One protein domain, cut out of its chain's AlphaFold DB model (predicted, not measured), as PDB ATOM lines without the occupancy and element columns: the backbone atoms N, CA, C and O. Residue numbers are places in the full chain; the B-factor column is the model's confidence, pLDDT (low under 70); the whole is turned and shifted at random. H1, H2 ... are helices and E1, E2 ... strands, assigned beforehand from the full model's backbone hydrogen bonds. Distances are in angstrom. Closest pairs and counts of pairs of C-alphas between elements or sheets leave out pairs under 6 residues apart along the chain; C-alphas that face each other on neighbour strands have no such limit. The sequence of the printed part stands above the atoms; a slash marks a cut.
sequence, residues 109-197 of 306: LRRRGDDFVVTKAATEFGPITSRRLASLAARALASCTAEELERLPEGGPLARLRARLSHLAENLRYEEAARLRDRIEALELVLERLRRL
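What this domain is: This is residues 109 to 197 of the 306 residues of an uncharacterized protein of Actinobacteria bacterium (UniProt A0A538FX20). One long helix, H4, runs through the domain: H3 folds back beside its first part, residues 174 to 184, as a helical hairpin, and H1 crosses it at residues 180 to 190, sitting between H4 and a short strand hairpin, E1 and E2. E3 packs near the last turns of H4, and the short helix H2 is set off to one side. The printed part has 89 residues, in the order E1 E2 E3 H1 H2 H3 H4; E1 and E2 form an antiparallel sheet, and the class is mostly helix. It is compact, with a radius of gyration of the C-alphas of 12.8 A, yet elongated, spanning 40 by 26 by 25 A.

Where its parts are: E1, residues 109 to 112, begins at C-alpha 109 (75.062, 19.592, 74.876). E2 is residues 115 to 119, 12.9 A long, and E3 is residues 125 to 128. H1 is residues 131 to 140, 14.2 A long; H2 is residues 146 to 150. H3, residues 158 to 170, is 18.3 A long. H4, residues 174 to 197, is 34.5 A long and ends at C-alpha 197 (80.583, 13.215, 62.921).

How they stand to each other: E1 and E2 are a hairpin, with N 110 and O 117 2.9 A apart, within hydrogen-bond range. E3 pairs with no named strand; its closest C-alpha to H4 is Gly 126, 6.6 A from that of Leu 194. The closest C-alphas of E2 and H1 are those of Phe 116 and Ala 138, 4.9 A apart. H4 touches H1 with residues 180 to 190 alone, opposite ways at a steep tilt of 69 degrees, only just short of about perpendicular; the closest C-alphas, of Ala 137 and Leu 187, are 4.2 A apart. H3 and H4 are a helical hairpin: H4 touches H3 with residues 174 to 184 alone, at a shallow tilt of 17 degrees, the closest C-alphas, of Leu 165 and Ala 177, 5.5 A apart. H2 touches no helix. In H1, H2, H3 and H4 every O i to N i+4 pair is within hydrogen-bond range.

The domain as a whole: The C-alphas farthest apart, of Ala 122 and Leu 172, are 40.3 A apart. The printed part has no cut and no long link. The mean pLDDT of the printed part is 93.0, and no printed residue is under 70.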
ATOM      1  N   LEU A 109      75.806  20.042  73.706       94.75
ATOM      2  CA  LEU A 109      75.062  19.592  74.876       94.75
ATOM      3  C   LEU A 109      76.038  19.190  75.980       94.75
ATOM      4  O   LEU A 109      77.090  18.611  75.728       94.75
ATOM      5  N   ARG A 110      75.697  19.499  77.224       93.81
ATOM      6  CA  ARG A 110      76.471  19.086  78.394       93.81
ATOM      7  C   ARG A 110      75.527  18.533  79.439       93.81
ATOM      8  O   ARG A 110      74.537  19.186  79.765       93.81
ATOM      9  N   ARG A 111      75.867  17.372  79.987       91.25
ATOM     10  CA  ARG A 111      75.142  16.792  81.114       91.25
ATOM     11  C   ARG A 111      75.316  17.663  82.366       91.25
ATOM     12  O   ARG A 111      76.411  18.163  82.642       91.25
ATOM     13  N   ARG A 112      74.235  17.856  83.117       89.81
ATOM     14  CA  ARG A 112      74.193  18.552  84.408       89.81
ATOM     15  C   ARG A 112      73.243  17.790  85.337       89.81
ATOM     16  O   ARG A 112      72.043  18.031  85.313       89.81
ATOM     17  N   GLY A 113      73.792  16.876  86.141       86.25
ATOM     18  CA  GLY A 113      72.983  15.923  86.908       86.25
ATOM     19  C   GLY A 113      72.219  14.992  85.963       86.25
ATOM     20  O   GLY A 113      72.828  14.375  85.084       86.25
ATOM     21  N   ASP A 114      70.895  14.973  86.099       82.75
ATOM     22  CA  ASP A 114      69.976  14.153  85.291       82.75
ATOM     23  C   ASP A 114      69.361  14.911  84.099       82.75
ATOM     24  O   ASP A 114      68.392  14.458  83.486       82.75
ATOM     25  N   ASP A 115      69.912  16.083  83.769       88.12
ATOM     26  CA  ASP A 115      69.448  16.929  82.668       88.12
ATOM     27  C   ASP A 115      70.590  17.319  81.713       88.12
ATOM     28  O   ASP A 115      71.781  17.133  81.996       88.12
ATOM     29  N   PHE A 116      70.226  17.895  80.569       92.81
ATOM     30  CA  PHE A 116      71.135  18.420  79.560       92.81
ATOM     31  C   PHE A 116      70.968  19.925  79.384       92.81
ATOM     32  O   PHE A 116      69.870  20.467  79.288       92.81
ATOM     33  N   VAL A 117      72.095  20.623  79.260       95.00
ATOM     34  CA  VAL A 117      72.121  22.061  78.987       95.00
ATOM     35  C   VAL A 117      72.864  22.362  77.696       95.00
ATOM     36  O   VAL A 117      73.848  21.708  77.351       95.00
ATOM     37  N   VAL A 118      72.417  23.401  76.989       96.25
ATOM     38  CA  VAL A 118      73.112  23.909  75.801       96.25
ATOM     39  C   VAL A 118      74.255  24.824  76.229       96.25
ATOM     40  O   VAL A 118      74.035  25.829  76.908       96.25
ATOM     41  N   THR A 119      75.468  24.527  75.779       95.12
ATOM     42  CA  THR A 119      76.687  25.275  76.105       95.12
ATOM     43  C   THR A 119      77.463  25.676  74.847       95.12
ATOM     44  O   THR A 119      77.244  25.146  73.759       95.12
ATOM     45  N   LYS A 120      78.358  26.659  74.992       92.31
ATOM     46  CA  LYS A 120      79.369  27.016  73.980       92.31
ATOM     47  C   LYS A 120      80.698  26.283  74.194       92.31
ATOM     48  O   LYS A 120      81.510  26.251  73.280       92.31
ATOM     49  N   ALA A 121      80.921  25.726  75.386       92.19
ATOM     50  CA  ALA A 121      82.096  24.909  75.667       92.19
ATOM     51  C   ALA A 121      81.997  23.586  74.902       92.19
ATOM     52  O   ALA A 121      80.942  22.952  74.933       92.19
ATOM     53  N   ALA A 122      83.074  23.189  74.226       92.19
ATOM     54  CA  ALA A 122      83.082  21.971  73.430       92.19
ATOM     55  C   ALA A 122      82.906  20.728  74.314       92.19
ATOM     56  O   ALA A 122      83.536  20.601  75.363       92.19
ATOM     57  N   THR A 123      82.048  19.814  73.869       93.31
ATOM     58  CA  THR A 123      81.785  18.503  74.482       93.31
ATOM     59  C   THR A 123      81.653  17.447  73.384       93.31
ATOM     60  O   THR A 123      81.545  17.783  72.203       93.31
ATOM     61  N   GLU A 124      81.625  16.172  73.762       89.75
ATOM     62  CA  GLU A 124      81.357  15.061  72.835       89.75
ATOM     63  C   GLU A 124      79.973  15.137  72.159       89.75
ATOM     64  O   GLU A 124      79.784  14.624  71.060       89.75
ATOM     65  N   PHE A 125      79.015  15.856  72.756       91.62
ATOM     66  CA  PHE A 125      77.664  16.041  72.221       91.62
ATOM     67  C   PHE A 125      77.563  17.309  71.365       91.62
ATOM     68  O   PHE A 125      76.727  18.193  71.588       91.62
ATOM     69  N   GLY A 126      78.445  17.416  70.378       91.75
ATOM     70  CA  GLY A 126      78.413  18.477  69.385       91.75
ATOM     71  C   GLY A 126      79.626  18.446  68.458       91.75
ATOM     72  O   GLY A 126      80.432  17.521  68.508       91.75
ATOM     73  N   PRO A 127      79.762  19.456  67.586       93.62
ATOM     74  CA  PRO A 127      78.959  20.679  67.511       93.62
ATOM     75  C   PRO A 127      77.616  20.503  66.781       93.62
ATOM     76  O   PRO A 127      77.531  19.855  65.735       93.62
ATOM     77  N   ILE A 128      76.574  21.174  67.273       93.00
ATOM     78  CA  ILE A 128      75.220  21.265  66.707       93.00
ATOM     79  C   ILE A 128      75.020  22.666  66.120       93.00
ATOM     80  O   ILE A 128      75.197  23.664  66.812       93.00
ATOM     81  N   THR A 129      74.618  22.763  64.854       88.00
ATOM     82  CA  THR A 129      74.535  24.047  64.124       88.00
ATOM     83  C   THR A 129      73.359  24.931  64.539       88.00
ATOM     84  O   THR A 129      73.397  26.138  64.332       88.00
ATOM     85  N   SER A 130      72.309  24.356  65.131       90.69
ATOM     86  CA  SER A 130      71.103  25.083  65.533       90.69
ATOM     87  C   SER A 130      70.917  25.048  67.042       90.69
ATOM     88  O   SER A 130      70.664  23.994  67.628       90.69
ATOM     89  N   ARG A 131      70.949  26.229  67.671       92.31
ATOM     90  CA  ARG A 131      70.646  26.374  69.101       92.31
ATOM     91  C   ARG A 131      69.231  25.902  69.433       92.31
ATOM     92  O   ARG A 131      69.044  25.287  70.474       92.31
ATOM     93  N   ARG A 132      68.257  26.138  68.544       94.00
ATOM     94  CA  ARG A 132      66.872  25.672  68.722       94.00
ATOM     95  C   ARG A 132      66.803  24.145  68.755       94.00
ATOM     96  O   ARG A 132      66.188  23.609  69.671       94.00
ATOM     97  N   LEU A 133      67.453  23.466  67.804       94.81
ATOM     98  CA  LEU A 133      67.501  21.997  67.783       94.81
ATOM     99  C   LEU A 133      68.191  21.458  69.037       94.81
ATOM    100  O   LEU A 133      67.635  20.597  69.707       94.81
ATOM    101  N   ALA A 134      69.339  22.027  69.412       95.56
ATOM    102  CA  ALA A 134      70.048  21.642  70.630       95.56
ATOM    103  C   ALA A 134      69.181  21.814  71.889       95.56
ATOM    104  O   ALA A 134      69.156  20.938  72.744       95.56
ATOM    105  N   SER A 135      68.426  22.911  72.005       96.50
ATOM    106  CA  SER A 135      67.526  23.136  73.143       96.50
ATOM    107  C   SER A 135      66.354  22.152  73.188       96.50
ATOM    108  O   SER A 135      65.952  21.750  74.276       96.50
ATOM    109  N   LEU A 136      65.793  21.771  72.039       97.12
ATOM    110  CA  LEU A 136      64.730  20.763  71.978       97.12
ATOM    111  C   LEU A 136      65.265  19.367  72.315       97.12
ATOM    112  O   LEU A 136      64.658  18.686  73.137       97.12
ATOM    113  N   ALA A 137      66.422  18.994  71.763       96.12
ATOM    114  CA  ALA A 137      67.098  17.739  72.074       96.12
ATOM    115  C   ALA A 137      67.469  17.650  73.562       96.12
ATOM    116  O   ALA A 137      67.168  16.652  74.202       96.12
ATOM    117  N   ALA A 138      68.019  18.716  74.154       96.00
ATOM    118  CA  ALA A 138      68.315  18.772  75.586       96.00
ATOM    119  C   ALA A 138      67.073  18.477  76.448       96.00
ATOM    120  O   ALA A 138      67.125  17.641  77.340       96.00
ATOM    121  N   ARG A 139      65.924  19.086  76.116       95.88
ATOM    122  CA  ARG A 139      64.644  18.827  76.801       95.88
ATOM    123  C   ARG A 139      64.099  17.419  76.561       95.88
ATOM    124  O   ARG A 139      63.314  16.942  77.375       95.88
ATOM    125  N   ALA A 140      64.429  16.792  75.433       94.75
ATOM    126  CA  ALA A 140      64.074  15.400  75.155       94.75
ATOM    127  C   ALA A 140      64.867  14.439  76.054       94.75
ATOM    128  O   ALA A 140      64.331  13.429  76.496       94.75
ATOM    129  N   LEU A 141      66.124  14.792  76.338       93.00
ATOM    130  CA  LEU A 141      67.042  14.037  77.190       93.00
ATOM    131  C   LEU A 141      66.832  14.266  78.691       93.00
ATOM    132  O   LEU A 141      67.484  13.612  79.504       93.00
ATOM    133  N   ALA A 142      65.940  15.181  79.068       87.94
ATOM    134  CA  ALA A 142      65.603  15.413  80.462       87.94
ATOM    135  C   ALA A 142      65.068  14.121  81.105       87.94
ATOM    136  O   ALA A 142      64.187  13.447  80.551       87.94
ATOM    137  N   SER A 143      65.600  13.792  82.286       81.56
ATOM    138  CA  SER A 143      65.237  12.590  83.045       81.56
ATOM    139  C   SER A 143      65.534  11.276  82.309       81.56
ATOM    140  O   SER A 143      64.801  10.299  82.471       81.56
ATOM    141  N   CYS A 144      66.566  11.251  81.462       86.94
ATOM    142  CA  CYS A 144      67.102  10.000  80.935       86.94
ATOM    143  C   CYS A 144      67.770   9.180  82.037       86.94
ATOM    144  O   CYS A 144      68.473   9.726  82.889       86.94
ATOM    145  N   THR A 145      67.589   7.861  81.992       87.88
ATOM    146  CA  THR A 145      68.324   6.959  82.885       87.88
ATOM    147  C   THR A 145      69.796   6.873  82.472       87.88
ATOM    148  O   THR A 145      70.161   7.212  81.342       87.88
ATOM    149  N   ALA A 146      70.658   6.398  83.377       85.50
ATOM    150  CA  ALA A 146      72.063   6.151  83.052       85.50
ATOM    151  C   ALA A 146      72.207   5.185  81.860       85.50
ATOM    152  O   ALA A 146      72.943   5.476  80.924       85.50
ATOM    153  N   GLU A 147      71.416   4.108  81.835       86.81
ATOM    154  CA  GLU A 147      71.428   3.124  80.748       86.81
ATOM    155  C   GLU A 147      70.932   3.675  79.402       86.81
ATOM    156  O   GLU A 147      71.430   3.281  78.346       86.81
ATOM    157  N   GLU A 148      69.919   4.551  79.408       89.81
ATOM    158  CA  GLU A 148      69.458   5.230  78.190       89.81
ATOM    159  C   GLU A 148      70.547   6.151  77.641       89.81
ATOM    160  O   GLU A 148      70.671   6.308  76.426       89.81
ATOM    161  N   LEU A 149      71.325   6.765  78.537       84.56
ATOM    162  CA  LEU A 149      72.384   7.681  78.160       84.56
ATOM    163  C   LEU A 149      73.629   6.959  77.634       84.56
ATOM    164  O   LEU A 149      74.229   7.425  76.670       84.56
ATOM    165  N   GLU A 150      73.999   5.820  78.215       84.81
ATOM    166  CA  GLU A 150      75.061   4.962  77.671       84.81
ATOM    167  C   GLU A 150      74.732   4.508  76.246       84.81
ATOM    168  O   GLU A 150      75.605   4.484  75.383       84.81
ATOM    169  N   ARG A 151      73.445   4.252  75.979       86.12
ATOM    170  CA  ARG A 151      72.914   3.891  74.658       86.12
ATOM    171  C   ARG A 151      72.489   5.092  73.813       86.12
ATOM    172  O   ARG A 151      71.755   4.950  72.829       86.12
ATOM    173  N   LEU A 152      72.870   6.311  74.202       83.62
ATOM    174  CA  LEU A 152      72.485   7.519  73.476       83.62
ATOM    175  C   LEU A 152      72.908   7.475  71.997       83.62
ATOM    176  O   LEU A 152      72.075   7.835  71.157       83.62
ATOM    177  N   PRO A 153      74.123   7.003  71.638       79.00
ATOM    178  CA  PRO A 153      74.516   6.852  70.242       79.00
ATOM    179  C   PRO A 153      73.549   5.969  69.453       79.00
ATOM    180  O   PRO A 153      73.210   6.320  68.331       79.00
ATOM    181  N   GLU A 154      72.994   4.901  70.016       84.44
ATOM    182  CA  GLU A 154      72.031   4.009  69.355       84.44
ATOM    183  C   GLU A 154      70.593   4.552  69.380       84.44
ATOM    184  O   GLU A 154      69.719   4.053  68.671       84.44
ATOM    185  N   GLY A 155      70.349   5.647  70.104       85.62
ATOM    186  CA  GLY A 155      69.025   6.249  70.256       85.62
ATOM    187  C   GLY A 155      68.280   5.802  71.509       85.62
ATOM    188  O   GLY A 155      67.053   5.822  71.503       85.62
ATOM    189  N   GLY A 156      69.002   5.440  72.573       88.62
ATOM    190  CA  GLY A 156      68.494   4.929  73.851       88.62
ATOM    191  C   GLY A 156      67.128   5.475  74.290       88.62
ATOM    192  O   GLY A 156      66.167   4.707  74.346       88.62
ATOM    193  N   PRO A 157      66.972   6.790  74.533       92.44
ATOM    194  CA  PRO A 157      65.715   7.332  75.052       92.44
ATOM    195  C   PRO A 157      64.566   7.397  74.037       92.44
ATOM    196  O   PRO A 157      63.422   7.636  74.426       92.44
ATOM    197  N   LEU A 158      64.815   7.189  72.738       94.62
ATOM    198  CA  LEU A 158      63.790   7.357  71.700       94.62
ATOM    199  C   LEU A 158      62.622   6.384  71.873       94.62
ATOM    200  O   LEU A 158      61.479   6.778  71.654       94.62
ATOM    201  N   ALA A 159      62.880   5.143  72.292       93.69
ATOM    202  CA  ALA A 159      61.826   4.150  72.498       93.69
ATOM    203  C   ALA A 159      60.832   4.600  73.584       93.69
ATOM    204  O   ALA A 159      59.626   4.656  73.336       93.69
ATOM    205  N   ARG A 160      61.341   5.024  74.749       94.62
ATOM    206  CA  ARG A 160      60.528   5.567  75.849       94.62
ATOM    207  C   ARG A 160      59.773   6.825  75.427       94.62
ATOM    208  O   ARG A 160      58.582   6.955  75.712       94.62
ATOM    209  N   LEU A 161      60.445   7.760  74.752       96.00
ATOM    210  CA  LEU A 161      59.819   9.010  74.313       96.00
ATOM    211  C   LEU A 161      58.693   8.753  73.301       96.00
ATOM    212  O   LEU A 161      57.638   9.375  73.408       96.00
ATOM    213  N   ARG A 162      58.879   7.815  72.364       96.88
ATOM    214  CA  ARG A 162      57.844   7.408  71.401       96.88
ATOM    215  C   ARG A 162      56.662   6.721  72.090       96.88
ATOM    216  O   ARG A 162      55.529   7.072  71.791       96.88
ATOM    217  N   ALA A 163      56.903   5.837  73.061       96.56
ATOM    218  CA  ALA A 163      55.827   5.236  73.857       96.56
ATOM    219  C   ALA A 163      55.022   6.299  74.629       96.56
ATOM    220  O   ALA A 163      53.792   6.287  74.629       96.56
ATOM    221  N   ARG A 164      55.710   7.283  75.225       96.69
ATOM    222  CA  ARG A 164      55.064   8.423  75.888       96.69
ATOM    223  C   ARG A 164      54.260   9.284  74.910       96.69
ATOM    224  O   ARG A 164      53.196   9.770  75.280       96.69
ATOM    225  N   LEU A 165      54.755   9.486  73.689       97.56
ATOM    226  CA  LEU A 165      54.026  10.201  72.641       97.56
ATOM    227  C   LEU A 165      52.717   9.485  72.292       97.56
ATOM    228  O   LEU A 165      51.680  10.145  72.262       97.56
ATOM    229  N   SER A 166      52.758   8.163  72.097       97.69
ATOM    230  CA  SER A 166      51.558   7.354  71.848       97.69
ATOM    231  C   SER A 166      50.549   7.488  72.988       97.69
ATOM    232  O   SER A 166      49.399   7.834  72.743       97.69
ATOM    233  N   HIS A 167      50.999   7.359  74.238       97.94
ATOM    234  CA  HIS A 167      50.129   7.505  75.406       97.94
ATOM    235  C   HIS A 167      49.472   8.895  75.498       97.94
ATOM    236  O   HIS A 167      48.288   9.013  75.805       97.94
ATOM    237  N   LEU A 168      50.209   9.978  75.222       97.81
ATOM    238  CA  LEU A 168      49.630  11.329  75.204       97.81
ATOM    239  C   LEU A 168      48.583  11.488  74.093       97.81
ATOM    240  O   LEU A 168      47.570  12.155  74.311       97.81
ATOM    241  N   ALA A 169      48.823  10.890  72.925       96.31
ATOM    242  CA  ALA A 169      47.889  10.925  71.804       96.31
ATOM    243  C   ALA A 169      46.598  10.145  72.108       96.31
ATOM    244  O   ALA A 169      45.513  10.657  71.844       96.31
ATOM    245  N   GLU A 170      46.709   8.964  72.721       97.56
ATOM    246  CA  GLU A 170      45.572   8.140  73.164       97.56
ATOM    247  C   GLU A 170      44.699   8.864  74.198       97.56
ATOM    248  O   GLU A 170      43.476   8.781  74.148       97.56
ATOM    249  N   ASN A 171      45.315   9.642  75.092       98.00
ATOM    250  CA  ASN A 171      44.612  10.436  76.105       98.00
ATOM    251  C   ASN A 171      44.173  11.827  75.609       98.00
ATOM    252  O   ASN A 171      43.872  12.700  76.420       98.00
ATOM    253  N   LEU A 172      44.173  12.066  74.291       97.25
ATOM    254  CA  LEU A 172      43.743  13.323  73.656       97.25
ATOM    255  C   LEU A 172      44.524  14.571  74.128       97.25
ATOM    256  O   LEU A 172      44.075  15.707  73.964       97.25
ATOM    257  N   ARG A 173      45.736  14.398  74.678       97.62
ATOM    258  CA  ARG A 173      46.625  15.488  75.133       97.62
ATOM    259  C   ARG A 173      47.450  16.044  73.970       97.62
ATOM    260  O   ARG A 173      48.684  16.038  73.992       97.62
ATOM    261  N   TYR A 174      46.770  16.523  72.930       95.69
ATOM    262  CA  TYR A 174      47.384  16.851  71.638       95.69
ATOM    263  C   TYR A 174      48.478  17.920  71.703       95.69
ATOM    264  O   TYR A 174      49.490  17.804  71.014       95.69
ATOM    265  N   GLU A 175      48.322  18.943  72.543       97.31
ATOM    266  CA  GLU A 175      49.319  20.014  72.647       97.31
ATOM    267  C   GLU A 175      50.651  19.498  73.223       97.31
ATOM    268  O   GLU A 175      51.740  19.846  72.762       97.31
ATOM    269  N   GLU A 176      50.583  18.614  74.215       97.44
ATOM    270  CA  GLU A 176      51.764  17.988  74.806       97.44
ATOM    271  C   GLU A 176      52.383  16.947  73.883       97.44
ATOM    272  O   GLU A 176      53.611  16.894  73.771       97.44
ATOM    273  N   ALA A 177      51.550  16.177  73.178       97.31
ATOM    274  CA  ALA A 177      52.000  15.261  72.141       97.31
ATOM    275  C   ALA A 177      52.771  16.011  71.041       97.31
ATOM    276  O   ALA A 177      53.882  15.617  70.695       97.31
ATOM    277  N   ALA A 178      52.254  17.147  70.561       97.75
ATOM    278  CA  ALA A 178      52.938  17.979  69.572       97.75
ATOM    279  C   ALA A 178      54.301  18.475  70.087       97.75
ATOM    280  O   ALA A 178      55.321  18.297  69.419       97.75
ATOM    281  N   ARG A 179      54.357  19.011  71.316       97.56
ATOM    282  CA  ARG A 179      55.625  19.448  71.931       97.56
ATOM    283  C   ARG A 179      56.628  18.303  72.092       97.56
ATOM    284  O   ARG A 179      57.829  18.542  71.967       97.56
ATOM    285  N   LEU A 180      56.175  17.095  72.432       97.44
ATOM    286  CA  LEU A 180      57.040  15.925  72.585       97.44
ATOM    287  C   LEU A 180      57.532  15.406  71.230       97.44
ATOM    288  O   LEU A 180      58.714  15.101  71.103       97.44
ATOM    289  N   ARG A 181      56.671  15.379  70.212       97.81
ATOM    290  CA  ARG A 181      57.043  15.029  68.837       97.81
ATOM    291  C   ARG A 181      58.155  15.938  68.317       97.81
ATOM    292  O   ARG A 181      59.173  15.433  67.861       97.81
ATOM    293  N   ASP A 182      58.017  17.253  68.476       97.94
ATOM    294  CA  ASP A 182      59.037  18.214  68.037       97.94
ATOM    295  C   ASP A 182      60.380  18.019  68.781       97.94
ATOM    296  O   ASP A 182      61.458  18.257  68.234       97.94
ATOM    297  N   ARG A 183      60.340  17.577  70.049       97.62
ATOM    298  CA  ARG A 183      61.540  17.221  70.829       97.62
ATOM    299  C   ARG A 183      62.182  15.925  70.337       97.62
ATOM    300  O   ARG A 183      63.407  15.875  70.255       97.62
ATOM    301  N   ILE A 184      61.376  14.909  70.021       97.44
ATOM    302  CA  ILE A 184      61.839  13.637  69.450       97.44
ATOM    303  C   ILE A 184      62.517  13.894  68.104       97.44
ATOM    304  O   ILE A 184      63.666  13.503  67.938       97.44
ATOM    305  N   GLU A 185      61.866  14.630  67.202       97.69
ATOM    306  CA  GLU A 185      62.420  14.978  65.887       97.69
ATOM    307  C   GLU A 185      63.755  15.726  66.026       97.69
ATOM    308  O   GLU A 185      64.755  15.384  65.392       97.69
ATOM    309  N   ALA A 186      63.818  16.720  66.918       97.00
ATOM    310  CA  ALA A 186      65.058  17.443  67.168       97.00
ATOM    311  C   ALA A 186      66.169  16.544  67.734       97.00
ATOM    312  O   ALA A 186      67.331  16.711  67.359       97.00
ATOM    313  N   LEU A 187      65.833  15.610  68.630       96.06
ATOM    314  CA  LEU A 187      66.793  14.653  69.174       96.06
ATOM    315  C   LEU A 187      67.304  13.704  68.085       96.06
ATOM    316  O   LEU A 187      68.512  13.525  67.978       96.06
ATOM    317  N   GLU A 188      66.429  13.156  67.247       96.31
ATOM    318  CA  GLU A 188      66.804  12.277  66.131       96.31
ATOM    319  C   GLU A 188      67.781  12.965  65.171       96.31
ATOM    320  O   GLU A 188      68.840  12.411  64.874       96.31
ATOM    321  N   LEU A 189      67.491  14.211  64.777       95.69
ATOM    322  CA  LEU A 189      68.378  15.016  63.931       95.69
ATOM    323  C   LEU A 189      69.745  15.271  64.587       95.69
ATOM    324  O   LEU A 189      70.782  15.264  63.916       95.69
ATOM    325  N   VAL A 190      69.770  15.512  65.903       94.56
ATOM    326  CA  VAL A 190      71.021  15.686  66.652       94.56
ATOM    327  C   VAL A 190      71.806  14.376  66.702       94.56
ATOM    328  O   VAL A 190      73.000  14.393  66.405       94.56
ATOM    329  N   LEU A 191      71.168  13.248  67.013       94.00
ATOM    330  CA  LEU A 191      71.826  11.942  67.080       94.00
ATOM    331  C   LEU A 191      72.372  11.505  65.720       94.00
ATOM    332  O   LEU A 191      73.513  11.055  65.642       94.00
ATOM    333  N   GLU A 192      71.615  11.697  64.637       93.19
ATOM    334  CA  GLU A 192      72.092  11.423  63.278       93.19
ATOM    335  C   GLU A 192      73.357  12.232  62.967       93.19
ATOM    336  O   GLU A 192      74.352  11.699  62.461       93.19
ATOM    337  N   ARG A 193      73.360  13.519  63.329       92.12
ATOM    338  CA  ARG A 193      74.531  14.379  63.164       92.12
ATOM    339  C   ARG A 193      75.720  13.893  63.992       92.12
ATOM    340  O   ARG A 193      76.824  13.853  63.448       92.12
ATOM    341  N   LEU A 194      75.523  13.542  65.264       91.44
ATOM    342  CA  LEU A 194      76.598  13.061  66.138       91.44
ATOM    343  C   LEU A 194      77.205  11.760  65.605       91.44
ATOM    344  O   LEU A 194      78.412  11.719  65.392       91.44
ATOM    345  N   ARG A 195      76.381  10.765  65.246       91.06
ATOM    346  CA  ARG A 195      76.844   9.514  64.612       91.06
ATOM    347  C   ARG A 195      77.625   9.779  63.334       91.06
ATOM    348  O   ARG A 195      78.656   9.156  63.079       91.06
ATOM    349  N   ARG A 196      77.139  10.708  62.501       91.62
ATOM    350  CA  ARG A 196      77.835  11.087  61.269       91.62
ATOM    351  C   ARG A 196      79.208  11.667  61.589       91.62
ATOM    352  O   ARG A 196      80.173  11.234  60.970       91.62
ATOM    353  N   LEU A 197      79.308  12.610  62.524       91.44
ATOM    354  CA  LEU A 197      80.583  13.215  62.921       91.44
ATOM    355  C   LEU A 197      81.531  12.198  63.558       91.44
ATOM    356  O   LEU A 197      82.709  12.196  63.226       91.44
TER     357      LEU A 197